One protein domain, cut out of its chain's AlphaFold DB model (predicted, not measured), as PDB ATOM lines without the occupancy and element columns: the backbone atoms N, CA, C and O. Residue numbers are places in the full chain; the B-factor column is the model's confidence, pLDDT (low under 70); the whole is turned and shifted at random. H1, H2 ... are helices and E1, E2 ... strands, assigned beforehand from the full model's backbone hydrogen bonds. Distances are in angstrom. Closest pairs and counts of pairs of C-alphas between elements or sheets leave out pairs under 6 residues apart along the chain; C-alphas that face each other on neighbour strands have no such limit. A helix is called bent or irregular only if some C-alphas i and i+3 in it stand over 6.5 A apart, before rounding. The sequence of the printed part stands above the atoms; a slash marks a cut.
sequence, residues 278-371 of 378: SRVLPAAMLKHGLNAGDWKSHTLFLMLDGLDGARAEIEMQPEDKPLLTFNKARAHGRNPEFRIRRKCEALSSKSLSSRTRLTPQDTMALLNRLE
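What this domain is: This is residues 278 to 371 of the 378 residues of the protein "SAM domain-containing protein" of Fistulina hepatica ATCC 64428 (UniProt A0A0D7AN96). A twisted sheet of three strands, E2, E1 and E3, makes a wall with H1 and H3 over one face of it: H1 crosses the strands and H3 runs along them. H2 packs on H1 near one end of the sheet, residues 347 to 353 of the last long link stick out as a loop, and H5 lies beyond the edge strand E2. The printed part has 94 residues, with five named helices and three named strands in the order H1 H2 E1 E2 H3 E3 H4 H5. The sheet runs E2, E1, E3, all antiparallel, and the class is mixed, helices and strands. The whole is compact, with a radius of gyration of the C-alphas of 13.6 A and spans of 39 by 30 by 21 A.

Where its parts are: H1, residues 278 to 287, begins at C-alpha 278 (-2.025, -41.322, 5.480) and is 15.0 A long. H2, residues 292 to 297, is irregular, with C-alphas 293 and 296 7.9 A apart. E1, residues 298 to 305, is 22.6 A long and ends at C-alpha 305 (-13.732, -42.310, 27.106). E2 is residues 311 to 315, H3 residues 322 to 331 with 14.2 A, and E3 residues 337 to 342 with 16.9 A. H4 is residues 343 to 346, and H5, residues 360 to 369 with 13.8 A, ends at C-alpha 369 (-18.428, -27.300, 23.346).

How they stand to each other: E1 is the inner strand. E1 and E2 form a hairpin, with N 304 and O 312 2.9 A apart, within hydrogen-bond range. E1 and E3 are antiparallel at 148 degrees, with N 301 and O 339 2.7 A apart, also within range. E2, H3 and E3 form a split strand-helix-strand unit, with E1 between its two strands and a right-handed crossover. H1 and H3 are on the sheet in two layers, helices on one face, at heights over the sheet of 8.6 A and 10.0 A. On the local plane, H1 stands across E1 at 71 degrees and H3 along it at 6 degrees. H1 and H2 touch at a steep tilt of 57 degrees, closest at the C-alphas of Pro 282 and Ala 292, 4.8 A. H2 and H4 only graze the sheet. H5 is not on it; its closest C-alpha to E2 is that of Thr 363, 7.8 A from that of Ile 314. In H3 and H5 every O i to N i+4 pair is within hydrogen-bond range; H1 has 4 of 6, H2 has 0 of 2 with 1 of 3 O i to N i+3 pairs, and H4 is too short for an i+4 pair.

The domain as a whole: The C-alphas of Gly 293 and Glu 371, the two farthest apart, are 39.4 A apart. The printed part has no cut. The link from H4 to H5 is long, 13 residues. Residues 306 to 311 and 344 to 371 are under 70 in pLDDT.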
ATOM      1  N   SER A 278      -2.660 -40.639   6.618       86.25
ATOM      2  CA  SER A 278      -2.025 -41.322   5.480       86.25
ATOM      3  C   SER A 278      -0.524 -41.612   5.665       86.25
ATOM      4  O   SER A 278      -0.011 -42.574   5.093       86.25
ATOM      5  N   ARG A 279       0.187 -40.827   6.488       89.12
ATOM      6  CA  ARG A 279       1.597 -41.047   6.865       89.12
ATOM      7  C   ARG A 279       1.747 -41.882   8.132       89.12
ATOM      8  O   ARG A 279       2.653 -42.712   8.208       89.12
ATOM      9  N   VAL A 280       0.855 -41.694   9.104       89.88
ATOM     10  CA  VAL A 280       0.915 -42.384  10.401       89.88
ATOM     11  C   VAL A 280       0.426 -43.829  10.308       89.88
ATOM     12  O   VAL A 280       1.030 -44.724  10.898       89.88
ATOM     13  N   LEU A 281      -0.637 -44.082   9.542       89.88
ATOM     14  CA  LEU A 281      -1.303 -45.381   9.455       89.88
ATOM     15  C   LEU A 281      -0.382 -46.503   8.941       89.88
ATOM     16  O   LEU A 281      -0.320 -47.533   9.610       89.88
ATOM     17  N   PRO A 282       0.403 -46.341   7.854       88.50
ATOM     18  CA  PRO A 282       1.330 -47.388   7.412       88.50
ATOM     19  C   PRO A 282       2.387 -47.742   8.469       88.50
ATOM     20  O   PRO A 282       2.750 -48.906   8.637       88.50
ATOM     21  N   ALA A 283       2.875 -46.744   9.212       87.06
ATOM     22  CA  ALA A 283       3.866 -46.949  10.264       87.06
ATOM     23  C   ALA A 283       3.254 -47.588  11.523       87.06
ATOM     24  O   ALA A 283       3.875 -48.458  12.136       87.06
ATOM     25  N   ALA A 284       2.025 -47.204  11.877       87.25
ATOM     26  CA  ALA A 284       1.256 -47.835  12.942       87.25
ATOM     27  C   ALA A 284       0.957 -49.304  12.606       87.25
ATOM     28  O   ALA A 284       1.201 -50.181  13.428       87.25
ATOM     29  N   MET A 285       0.528 -49.599  11.378       87.06
ATOM     30  CA  MET A 285       0.297 -50.969  10.913       87.06
ATOM     31  C   MET A 285       1.550 -51.833  11.017       87.06
ATOM     32  O   MET A 285       1.487 -52.921  11.583       87.06
ATOM     33  N   LEU A 286       2.695 -51.314  10.571       85.12
ATOM     34  CA  LEU A 286       3.970 -52.017  10.695       85.12
ATOM     35  C   LEU A 286       4.334 -52.303  12.162       85.12
ATOM     36  O   LEU A 286       4.820 -53.387  12.473       85.12
ATOM     37  N   LYS A 287       4.067 -51.357  13.073       83.19
ATOM     38  CA  LYS A 287       4.264 -51.547  14.520       83.19
ATOM     39  C   LYS A 287       3.337 -52.623  15.103       83.19
ATOM     40  O   LYS A 287       3.733 -53.312  16.036       83.19
ATOM     41  N   HIS A 288       2.135 -52.777  14.551       80.12
ATOM     42  CA  HIS A 288       1.156 -53.794  14.948       80.12
ATOM     43  C   HIS A 288       1.328 -55.143  14.219       80.12
ATOM     44  O   HIS A 288       0.488 -56.023  14.379       80.12
ATOM     45  N   GLY A 289       2.397 -55.328  13.432       81.38
ATOM     46  CA  GLY A 289       2.646 -56.572  12.691       81.38
ATOM     47  C   GLY A 289       1.751 -56.766  11.461       81.38
ATOM     48  O   GLY A 289       1.669 -57.869  10.930       81.38
ATOM     49  N   LEU A 290       1.075 -55.708  11.003       83.38
ATOM     50  CA  LEU A 290       0.229 -55.710   9.812       83.38
ATOM     51  C   LEU A 290       1.026 -55.273   8.573       83.38
ATOM     52  O   LEU A 290       1.992 -54.508   8.666       83.38
ATOM     53  N   ASN A 291       0.599 -55.721   7.388       83.00
ATOM     54  CA  ASN A 291       1.240 -55.349   6.127       83.00
ATOM     55  C   ASN A 291       1.024 -53.859   5.812       83.00
ATOM     56  O   ASN A 291      -0.095 -53.420   5.552       83.00
ATOM     57  N   ALA A 292       2.111 -53.084   5.775       79.31
ATOM     58  CA  ALA A 292       2.070 -51.658   5.458       79.31
ATOM     59  C   ALA A 292       1.599 -51.357   4.021       79.31
ATOM     60  O   ALA A 292       1.171 -50.238   3.761       79.31
ATOM     61  N   GLY A 293       1.666 -52.324   3.094       78.62
ATOM     62  CA  GLY A 293       1.182 -52.177   1.714       78.62
ATOM     63  C   GLY A 293      -0.343 -52.064   1.605       78.62
ATOM     64  O   GLY A 293      -0.847 -51.395   0.704       78.62
ATOM     65  N   ASP A 294      -1.068 -52.610   2.583       81.88
ATOM     66  CA  ASP A 294      -2.532 -52.668   2.600       81.88
ATOM     67  C   ASP A 294      -3.156 -51.546   3.446       81.88
ATOM     68  O   ASP A 294      -4.302 -51.632   3.886       81.88
ATOM     69  N   TRP A 295      -2.433 -50.448   3.682       82.38
ATOM     70  CA  TRP A 295      -2.925 -49.345   4.516       82.38
ATOM     71  C   TRP A 295      -4.216 -48.710   3.992       82.38
ATOM     72  O   TRP A 295      -5.029 -48.229   4.772       82.38
ATOM     73  N   LYS A 296      -4.459 -48.762   2.676       84.19
ATOM     74  CA  LYS A 296      -5.697 -48.256   2.067       84.19
ATOM     75  C   LYS A 296      -6.933 -49.072   2.448       84.19
ATOM     76  O   LYS A 296      -8.033 -48.516   2.412       84.19
ATOM     77  N   SER A 297      -6.774 -50.349   2.804       83.81
ATOM     78  CA  SER A 297      -7.864 -51.225   3.256       83.81
ATOM     79  C   SER A 297      -8.084 -51.162   4.767       83.81
ATOM     80  O   SER A 297      -9.004 -51.805   5.266       83.81
ATOM     81  N   HIS A 298      -7.288 -50.368   5.485       86.38
ATOM     82  CA  HIS A 298      -7.399 -50.168   6.922       86.38
ATOM     83  C   HIS A 298      -7.763 -48.714   7.241       86.38
ATOM     84  O   HIS A 298      -7.511 -47.801   6.454       86.38
ATOM     85  N   THR A 299      -8.375 -48.508   8.400       87.00
ATOM     86  CA  THR A 299      -8.718 -47.192   8.938       87.00
ATOM     87  C   THR A 299      -8.219 -47.102  10.376       87.00
ATOM     88  O   THR A 299      -8.315 -48.070  11.139       87.00
ATOM     89  N   LEU A 300      -7.663 -45.943  10.733       88.19
ATOM     90  CA  LEU A 300      -7.259 -45.623  12.097       88.19
ATOM     91  C   LEU A 300      -8.460 -45.048  12.853       88.19
ATOM     92  O   LEU A 300      -9.140 -44.156  12.358       88.19
ATOM     93  N   PHE A 301      -8.694 -45.541  14.058       87.50
ATOM     94  CA  PHE A 301      -9.707 -45.052  14.979       87.50
ATOM     95  C   PHE A 301      -9.038 -44.515  16.240       87.50
ATOM     96  O   PHE A 301      -8.066 -45.099  16.727       87.50
ATOM     97  N   LEU A 302      -9.578 -43.428  16.776       87.75
ATOM     98  CA  LEU A 302      -9.235 -42.892  18.085       87.75
ATOM     99  C   LEU A 302     -10.414 -43.126  19.033       87.75
ATOM    100  O   LEU A 302     -11.496 -42.575  18.847       87.75
ATOM    101  N   MET A 303     -10.202 -43.969  20.034       84.56
ATOM    102  CA  MET A 303     -11.153 -44.252  21.101       84.56
ATOM    103  C   MET A 303     -11.004 -43.191  22.184       84.56
ATOM    104  O   MET A 303      -9.889 -42.975  22.656       84.56
ATOM    105  N   LEU A 304     -12.096 -42.557  22.593       81.00
ATOM    106  CA  LEU A 304     -12.135 -41.618  23.710       81.00
ATOM    107  C   LEU A 304     -13.141 -42.109  24.749       81.00
ATOM    108  O   LEU A 304     -14.267 -42.458  24.400       81.00
ATOM    109  N   ASP A 305     -12.770 -42.091  26.024       75.50
ATOM    110  CA  ASP A 305     -13.732 -42.310  27.106       75.50
ATOM    111  C   ASP A 305     -14.616 -41.046  27.261       75.50
ATOM    112  O   ASP A 305     -14.111 -39.930  27.411       75.50
ATOM    113  N   GLY A 306     -15.938 -41.188  27.143       65.00
ATOM    114  CA  GLY A 306     -16.927 -40.112  27.282       65.00
ATOM    115  C   GLY A 306     -17.192 -39.723  28.741       65.00
ATOM    116  O   GLY A 306     -16.840 -40.452  29.665       65.00
ATOM    117  N   LEU A 307     -17.816 -38.555  28.961       55.91
ATOM    118  CA  LEU A 307     -18.202 -38.081  30.309       55.91
ATOM    119  C   LEU A 307     -19.237 -38.988  30.998       55.91
ATOM    120  O   LEU A 307     -19.312 -39.006  32.219       55.91
ATOM    121  N   ASP A 308     -20.040 -39.699  30.214       61.09
ATOM    122  CA  ASP A 308     -21.106 -40.614  30.630       61.09
ATOM    123  C   ASP A 308     -20.621 -42.067  30.792       61.09
ATOM    124  O   ASP A 308     -21.418 -42.968  31.045       61.09
ATOM    125  N   GLY A 309     -19.315 -42.311  30.632       61.00
ATOM    126  CA  GLY A 309     -18.732 -43.652  30.602       61.00
ATOM    127  C   GLY A 309     -18.889 -44.374  29.259       61.00
ATOM    128  O   GLY A 309     -18.343 -45.468  29.099       61.00
ATOM    129  N   ALA A 310     -19.569 -43.783  28.268       64.38
ATOM    130  CA  ALA A 310     -19.649 -44.346  26.927       64.38
ATOM    131  C   ALA A 310     -18.345 -44.085  26.161       64.38
ATOM    132  O   ALA A 310     -17.808 -42.979  26.151       64.38
ATOM    133  N   ARG A 311     -17.814 -45.107  25.487       68.94
ATOM    134  CA  ARG A 311     -16.619 -44.966  24.644       68.94
ATOM    135  C   ARG A 311     -17.002 -44.434  23.269       68.94
ATOM    136  O   ARG A 311     -17.633 -45.140  22.486       68.94
ATOM    137  N   ALA A 312     -16.583 -43.212  22.966       73.56
ATOM    138  CA  ALA A 312     -16.723 -42.629  21.642       73.56
ATOM    139  C   ALA A 312     -15.609 -43.139  20.717       73.56
ATOM    140  O   ALA A 312     -14.446 -43.234  21.115       73.56
ATOM    141  N   GLU A 313     -15.957 -43.446  19.469       78.75
ATOM    142  CA  GLU A 313     -14.992 -43.845  18.444       78.75
ATOM    143  C   GLU A 313     -14.934 -42.794  17.344       78.75
ATOM    144  O   GLU A 313     -15.940 -42.503  16.698       78.75
ATOM    145  N   ILE A 314     -13.745 -42.248  17.112       80.31
ATOM    146  CA  ILE A 314     -13.498 -41.280  16.049       80.31
ATOM    147  C   ILE A 314     -12.796 -42.004  14.906       80.31
ATOM    148  O   ILE A 314     -11.684 -42.504  15.070       80.31
ATOM    149  N   GLU A 315     -13.453 -42.064  13.750       84.00
ATOM    150  CA  GLU A 315     -12.863 -42.551  12.504       84.00
ATOM    151  C   GLU A 315     -11.945 -41.469  11.918       84.00
ATOM    152  O   GLU A 315     -12.420 -40.394  11.558       84.00
ATOM    153  N   MET A 316     -10.646 -41.746  11.803       82.62
ATOM    154  CA  MET A 316      -9.677 -40.800  11.247       82.62
ATOM    155  C   MET A 316      -9.676 -40.867   9.712       82.62
ATOM    156  O   MET A 316      -9.433 -41.929   9.126       82.62
ATOM    157  N   GLN A 317      -9.886 -39.728   9.059       84.31
ATOM    158  CA  GLN A 317      -9.740 -39.551   7.615       84.31
ATOM    159  C   GLN A 317      -8.258 -39.459   7.206       84.31
ATOM    160  O   GLN A 317      -7.395 -39.163   8.043       84.31
ATOM    161  N   PRO A 318      -7.921 -39.736   5.930       82.88
ATOM    162  CA  PRO A 318      -6.536 -39.740   5.456       82.88
ATOM    163  C   PRO A 318      -5.788 -38.408   5.632       82.88
ATOM    164  O   PRO A 318      -4.560 -38.432   5.757       82.88
ATOM    165  N   GLU A 319      -6.508 -37.288   5.667       83.94
ATOM    166  CA  GLU A 319      -5.994 -35.922   5.821       83.94
ATOM    167  C   GLU A 319      -5.916 -35.462   7.285       83.94
ATOM    168  O   GLU A 319      -5.244 -34.473   7.583       83.94
ATOM    169  N   ASP A 320      -6.571 -36.171   8.208       86.69
ATOM    170  CA  ASP A 320      -6.617 -35.782   9.616       86.69
ATOM    171  C   ASP A 320      -5.253 -35.950  10.302       86.69
ATOM    172  O   ASP A 320      -4.456 -36.797   9.910       86.69
ATOM    173  N   LYS A 321      -5.001 -35.188  11.377       89.94
ATOM    174  CA  LYS A 321      -3.753 -35.222  12.167       89.94
ATOM    175  C   LYS A 321      -3.937 -36.044  13.464       89.94
ATOM    176  O   LYS A 321      -4.263 -35.466  14.505       89.94
ATOM    177  N   PRO A 322      -3.742 -37.380  13.464       86.38
ATOM    178  CA  PRO A 322      -4.096 -38.259  14.590       86.38
ATOM    179  C   PRO A 322      -3.358 -37.945  15.888       86.38
ATOM    180  O   PRO A 322      -3.953 -38.001  16.964       86.38
ATOM    181  N   LEU A 323      -2.068 -37.611  15.808       87.69
ATOM    182  CA  LEU A 323      -1.253 -37.339  16.993       87.69
ATOM    183  C   LEU A 323      -1.640 -36.019  17.666       87.69
ATOM    184  O   LEU A 323      -1.626 -35.932  18.893       87.69
ATOM    185  N   LEU A 324      -2.051 -35.020  16.884       87.25
ATOM    186  CA  LEU A 324      -2.577 -33.767  17.410       87.25
ATOM    187  C   LEU A 324      -3.901 -33.992  18.155       87.25
ATOM    188  O   LEU A 324      -4.044 -33.544  19.293       87.25
ATOM    189  N   THR A 325      -4.836 -34.740  17.560       83.19
ATOM    190  CA  THR A 325      -6.122 -35.081  18.196       83.19
ATOM    191  C   THR A 325      -5.917 -35.884  19.480       83.19
ATOM    192  O   THR A 325      -6.550 -35.604  20.499       83.19
ATOM    193  N   PHE A 326      -4.977 -36.831  19.472       86.25
ATOM    194  CA  PHE A 326      -4.589 -37.602  20.652       86.25
ATOM    195  C   PHE A 326      -4.029 -36.712  21.769       86.25
ATOM    196  O   PHE A 326      -4.468 -36.805  22.916       86.25
ATOM    197  N   ASN A 327      -3.093 -35.815  21.444       87.69
ATOM    198  CA  ASN A 327      -2.509 -34.896  22.422       87.69
ATOM    199  C   ASN A 327      -3.558 -33.933  22.992       87.69
ATOM    200  O   ASN A 327      -3.572 -33.705  24.201       87.69
ATOM    201  N   LYS A 328      -4.472 -33.424  22.155       82.62
ATOM    202  CA  LYS A 328      -5.575 -32.557  22.587       82.62
ATOM    203  C   LYS A 328      -6.522 -33.289  23.545       82.62
ATOM    204  O   LYS A 328      -6.820 -32.772  24.618       82.62
ATOM    205  N   ALA A 329      -6.917 -34.521  23.220       82.00
ATOM    206  CA  ALA A 329      -7.757 -35.340  24.094       82.00
ATOM    207  C   ALA A 329      -7.084 -35.638  25.445       82.00
ATOM    208  O   ALA A 329      -7.710 -35.514  26.499       82.00
ATOM    209  N   ARG A 330      -5.787 -35.970  25.428       82.81
ATOM    210  CA  ARG A 330      -5.005 -36.224  26.643       82.81
ATOM    211  C   ARG A 330      -4.854 -34.971  27.510       82.81
ATOM    212  O   ARG A 330      -4.961 -35.064  28.730       82.81
ATOM    213  N   ALA A 331      -4.645 -33.805  26.898       82.19
ATOM    214  CA  ALA A 331      -4.577 -32.528  27.608       82.19
ATOM    215  C   ALA A 331      -5.896 -32.178  28.318       82.19
ATOM    216  O   ALA A 331      -5.883 -31.473  29.320       82.19
ATOM    217  N   HIS A 332      -7.030 -32.688  27.829       75.62
ATOM    218  CA  HIS A 332      -8.356 -32.499  28.431       75.62
ATOM    219  C   HIS A 332      -8.715 -33.596  29.453       75.62
ATOM    220  O   HIS A 332      -9.885 -33.775  29.801       75.62
ATOM    221  N   GLY A 333      -7.725 -34.366  29.922       76.88
ATOM    222  CA  GLY A 333      -7.914 -35.394  30.947       76.88
ATOM    223  C   GLY A 333      -8.680 -36.627  30.466       76.88
ATOM    224  O   GLY A 333      -9.276 -37.326  31.280       76.88
ATOM    225  N   ARG A 334      -8.713 -36.894  29.153       77.00
ATOM    226  CA  ARG A 334      -9.243 -38.150  28.596       77.00
ATOM    227  C   ARG A 334      -8.128 -39.166  28.393       77.00
ATOM    228  O   ARG A 334      -6.957 -38.800  28.298       77.00
ATOM    229  N   ASN A 335      -8.509 -40.437  28.278       81.62
ATOM    230  CA  ASN A 335      -7.600 -41.540  27.982       81.62
ATOM    231  C   ASN A 335      -7.784 -42.029  26.532       81.62
ATOM    232  O   ASN A 335      -8.515 -42.990  26.291       81.62
ATOM    233  N   PRO A 336      -7.187 -41.339  25.544       86.19
ATOM    234  CA  PRO A 336      -7.292 -41.742  24.151       86.19
ATOM    235  C   PRO A 336      -6.552 -43.062  23.859       86.19
ATOM    236  O   PRO A 336      -5.409 -43.236  24.279       86.19
ATOM    237  N   GLU A 337      -7.147 -43.954  23.061       86.94
ATOM    238  CA  GLU A 337      -6.512 -45.196  22.572       86.94
ATOM    239  C   GLU A 337      -6.643 -45.310  21.044       86.94
ATOM    240  O   GLU A 337      -7.727 -45.139  20.490       86.94
ATOM    241  N   PHE A 338      -5.554 -45.631  20.340       89.25
ATOM    242  CA  PHE A 338      -5.602 -45.883  18.898       89.25
ATOM    243  C   PHE A 338      -5.978 -47.332  18.587       89.25
ATOM    244  O   PHE A 338      -5.428 -48.262  19.174       89.25
ATOM    245  N   ARG A 339      -6.844 -47.533  17.589       88.69
ATOM    246  CA  ARG A 339      -7.180 -48.854  17.039       88.69
ATOM    247  C   ARG A 339      -7.150 -48.847  15.524       88.69
ATOM    248  O   ARG A 339      -7.608 -47.903  14.898       88.69
ATOM    249  N   ILE A 340      -6.644 -49.916  14.923       89.56
ATOM    250  CA  ILE A 340      -6.640 -50.096  13.468       89.56
ATOM    251  C   ILE A 340      -7.692 -51.154  13.128       89.56
ATOM    252  O   ILE A 340      -7.694 -52.222  13.733       89.56
ATOM    253  N   ARG A 341      -8.582 -50.872  12.171       86.38
ATOM    254  CA  ARG A 341      -9.588 -51.835  11.678       86.38
ATOM    255  C   ARG A 341      -9.563 -51.926  10.162       86.38
ATOM    256  O   ARG A 341      -9.175 -50.972   9.493       86.38
ATOM    257  N   ARG A 342     -10.010 -53.054   9.611       82.25
ATOM    258  CA  ARG A 342     -10.178 -53.233   8.162       82.25
ATOM    259  C   ARG A 342     -11.481 -52.598   7.681       82.25
ATOM    260  O   ARG A 342     -12.526 -52.754   8.305       82.25
ATOM    261  N   LYS A 343     -11.451 -51.943   6.522       78.44
ATOM    262  CA  LYS A 343     -12.623 -51.326   5.882       78.44
ATOM    263  C   LYS A 343     -13.687 -52.352   5.467       78.44
ATOM    264  O   LYS A 343     -14.868 -52.054   5.596       78.44
ATOM    265  N   CYS A 344     -13.301 -53.573   5.066       46.75
ATOM    266  CA  CYS A 344     -14.257 -54.672   4.821       46.75
ATOM    267  C   CYS A 344     -15.037 -55.086   6.082       46.75
ATOM    268  O   CYS A 344     -16.168 -55.544   5.980       46.75
ATOM    269  N   GLU A 345     -14.463 -54.885   7.268       49.03
ATOM    270  CA  GLU A 345     -15.084 -55.194   8.562       49.03
ATOM    271  C   GLU A 345     -15.942 -54.017   9.072       49.03
ATOM    272  O   GLU A 345     -16.977 -54.202   9.715       49.03
ATOM    273  N   ALA A 346     -15.564 -52.786   8.703       47.12
ATOM    274  CA  ALA A 346     -16.285 -51.558   9.048       47.12
ATOM    275  C   ALA A 346     -17.651 -51.424   8.343       47.12
ATOM    276  O   ALA A 346     -18.552 -50.785   8.879       47.12
ATOM    277  N   LEU A 347     -17.838 -52.046   7.173       46.09
ATOM    278  CA  LEU A 347     -19.135 -52.076   6.479       46.09
ATOM    279  C   LEU A 347     -20.090 -53.156   7.018       46.09
ATOM    280  O   LEU A 347     -21.296 -53.045   6.815       46.09
ATOM    281  N   SER A 348     -19.573 -54.157   7.740       39.88
ATOM    282  CA  SER A 348     -20.366 -55.224   8.373       39.88
ATOM    283  C   SER A 348     -20.937 -54.812   9.743       39.88
ATOM    284  O   SER A 348     -21.902 -55.398  10.220       39.88
ATOM    285  N   SER A 349     -20.431 -53.731  10.347       45.28
ATOM    286  CA  SER A 349     -20.842 -53.240  11.675       45.28
ATOM    287  C   SER A 349     -21.919 -52.136  11.641       45.28
ATOM    288  O   SER A 349     -21.979 -51.288  12.528       45.28
ATOM    289  N   LYS A 350     -22.828 -52.163  10.651       41.75
ATOM    290  CA  LYS A 350     -24.074 -51.360  10.670       41.75
ATOM    291  C   LYS A 350     -25.132 -51.886  11.656       41.75
ATOM    292  O   LYS A 350     -26.154 -51.236  11.840       41.75
ATOM    293  N   SER A 351     -24.883 -53.020  12.311       36.97
ATOM    294  CA  SER A 351     -25.690 -53.506  13.431       36.97
ATOM    295  C   SER A 351     -24.950 -53.255  14.742       36.97
ATOM    296  O   SER A 351     -24.071 -54.024  15.112       36.97
ATOM    297  N   LEU A 352     -25.239 -52.117  15.375       38.91
ATOM    298  CA  LEU A 352     -25.232 -51.890  16.825       38.91
ATOM    299  C   LEU A 352     -25.552 -50.413  17.050       38.91
ATOM    300  O   LEU A 352     -24.747 -49.514  16.800       38.91
ATOM    301  N   SER A 353     -26.789 -50.190  17.476       36.69
ATOM    302  CA  SER A 353     -27.333 -48.944  17.988       36.69
ATOM    303  C   SER A 353     -26.306 -48.190  18.845       36.69
ATOM    304  O   SER A 353     -25.637 -48.794  19.678       36.69
ATOM    305  N   SER A 354     -26.226 -46.865  18.657       36.91
ATOM    306  CA  SER A 354     -25.437 -45.875  19.425       36.91
ATOM    307  C   SER A 354     -23.950 -45.646  19.087       36.91
ATOM    308  O   SER A 354     -23.193 -45.166  19.925       36.91
ATOM    309  N   ARG A 355     -23.515 -45.845  17.835       44.78
ATOM    310  CA  ARG A 355     -22.258 -45.234  17.355       44.78
ATOM    311  C   ARG A 355     -22.508 -43.916  16.641       44.78
ATOM    312  O   ARG A 355     -22.798 -43.887  15.447       44.78
ATOM    313  N   THR A 356     -22.350 -42.814  17.359       46.00
ATOM    314  CA  THR A 356     -22.299 -41.486  16.746       46.00
ATOM    315  C   THR A 356     -21.031 -41.410  15.898       46.00
ATOM    316  O   THR A 356     -19.932 -41.249  16.424       46.00
ATOM    317  N   ARG A 357     -21.167 -41.576  14.576       48.78
ATOM    318  CA  ARG A 357     -20.114 -41.243  13.610       48.78
ATOM    319  C   ARG A 357     -19.941 -39.730  13.650       48.78
ATOM    320  O   ARG A 357     -20.623 -39.008  12.931       48.78
ATOM    321  N   LEU A 358     -19.096 -39.258  14.553       55.09
ATOM    322  CA  LEU A 358     -18.831 -37.838  14.698       55.09
ATOM    323  C   LEU A 358     -17.985 -37.407  13.505       55.09
ATOM    324  O   LEU A 358     -16.893 -37.934  13.288       55.09
ATOM    325  N   THR A 359     -18.506 -36.479  12.708       56.06
ATOM    326  CA  THR A 359     -17.716 -35.867  11.639       56.06
ATOM    327  C   THR A 359     -16.504 -35.139  12.242       56.06
ATOM    328  O   THR A 359     -16.514 -34.809  13.434       56.06
ATOM    329  N   PRO A 360     -15.452 -34.832  11.461       51.75
ATOM    330  CA  PRO A 360     -14.362 -33.954  11.906       51.75
ATOM    331  C   PRO A 360     -14.871 -32.616  12.481       51.75
ATOM    332  O   PRO A 360     -14.296 -32.048  13.409       51.75
ATOM    333  N   GLN A 361     -16.006 -32.135  11.966       50.62
ATOM    334  CA  GLN A 361     -16.671 -30.927  12.436       50.62
ATOM    335  C   GLN A 361     -17.429 -31.154  13.751       50.62
ATOM    336  O   GLN A 361     -17.346 -30.304  14.630       50.62
ATOM    337  N   ASP A 362     -18.076 -32.308  13.943       57.94
ATOM    338  CA  ASP A 362     -18.738 -32.675  15.205       57.94
ATOM    339  C   ASP A 362     -17.739 -33.008  16.314       57.94
ATOM    340  O   ASP A 362     -17.979 -32.719  17.479       57.94
ATOM    341  N   THR A 363     -16.589 -33.587  15.968       58.09
ATOM    342  CA  THR A 363     -15.486 -33.813  16.913       58.09
ATOM    343  C   THR A 363     -14.865 -32.496  17.341       58.09
ATOM    344  O   THR A 363     -14.671 -32.287  18.536       58.09
ATOM    345  N   MET A 364     -14.625 -31.569  16.409       57.38
ATOM    346  CA  MET A 364     -14.225 -30.207  16.761       57.38
ATOM    347  C   MET A 364     -15.327 -29.468  17.525       57.38
ATOM    348  O   MET A 364     -15.009 -28.750  18.459       57.38
ATOM    349  N   ALA A 365     -16.608 -29.683  17.220       59.91
ATOM    350  CA  ALA A 365     -17.723 -29.101  17.962       59.91
ATOM    351  C   ALA A 365     -17.887 -29.705  19.365       59.91
ATOM    352  O   ALA A 365     -18.265 -28.982  20.277       59.91
ATOM    353  N   LEU A 366     -17.570 -30.985  19.586       61.28
ATOM    354  CA  LEU A 366     -17.506 -31.588  20.921       61.28
ATOM    355  C   LEU A 366     -16.291 -31.092  21.705       61.28
ATOM    356  O   LEU A 366     -16.419 -30.765  22.882       61.28
ATOM    357  N   LEU A 367     -15.135 -30.978  21.050       59.38
ATOM    358  CA  LEU A 367     -13.935 -30.392  21.646       59.38
ATOM    359  C   LEU A 367     -14.141 -28.900  21.972       59.38
ATOM    360  O   LEU A 367     -13.704 -28.453  23.023       59.38
ATOM    361  N   ASN A 368     -14.860 -28.150  21.132       55.34
ATOM    362  CA  ASN A 368     -15.139 -26.723  21.327       55.34
ATOM    363  C   ASN A 368     -16.351 -26.470  22.250       55.34
ATOM    364  O   ASN A 368     -16.344 -25.494  22.992       55.34
ATOM    365  N   ARG A 369     -17.370 -27.349  22.304       53.72
ATOM    366  CA  ARG A 369     -18.428 -27.300  23.346       53.72
ATOM    367  C   ARG A 369     -17.846 -27.483  24.749       53.72
ATOM    368  O   ARG A 369     -18.459 -27.024  25.706       53.72
ATOM    369  N   LEU A 370     -16.679 -28.119  24.866       49.81
ATOM    370  CA  LEU A 370     -15.917 -28.228  26.111       49.81
ATOM    371  C   LEU A 370     -15.054 -26.985  26.409       49.81
ATOM    372  O   LEU A 370     -14.782 -26.744  27.580       49.81
ATOM    373  N   GLU A 371     -14.691 -26.158  25.417       49.12
ATOM    374  CA  GLU A 371     -14.094 -24.826  25.662       49.12
ATOM    375  C   GLU A 371     -15.118 -23.814  26.210       49.12
ATOM    376  O   GLU A 371     -14.747 -22.842  26.862       49.12
TER     377      GLU A 371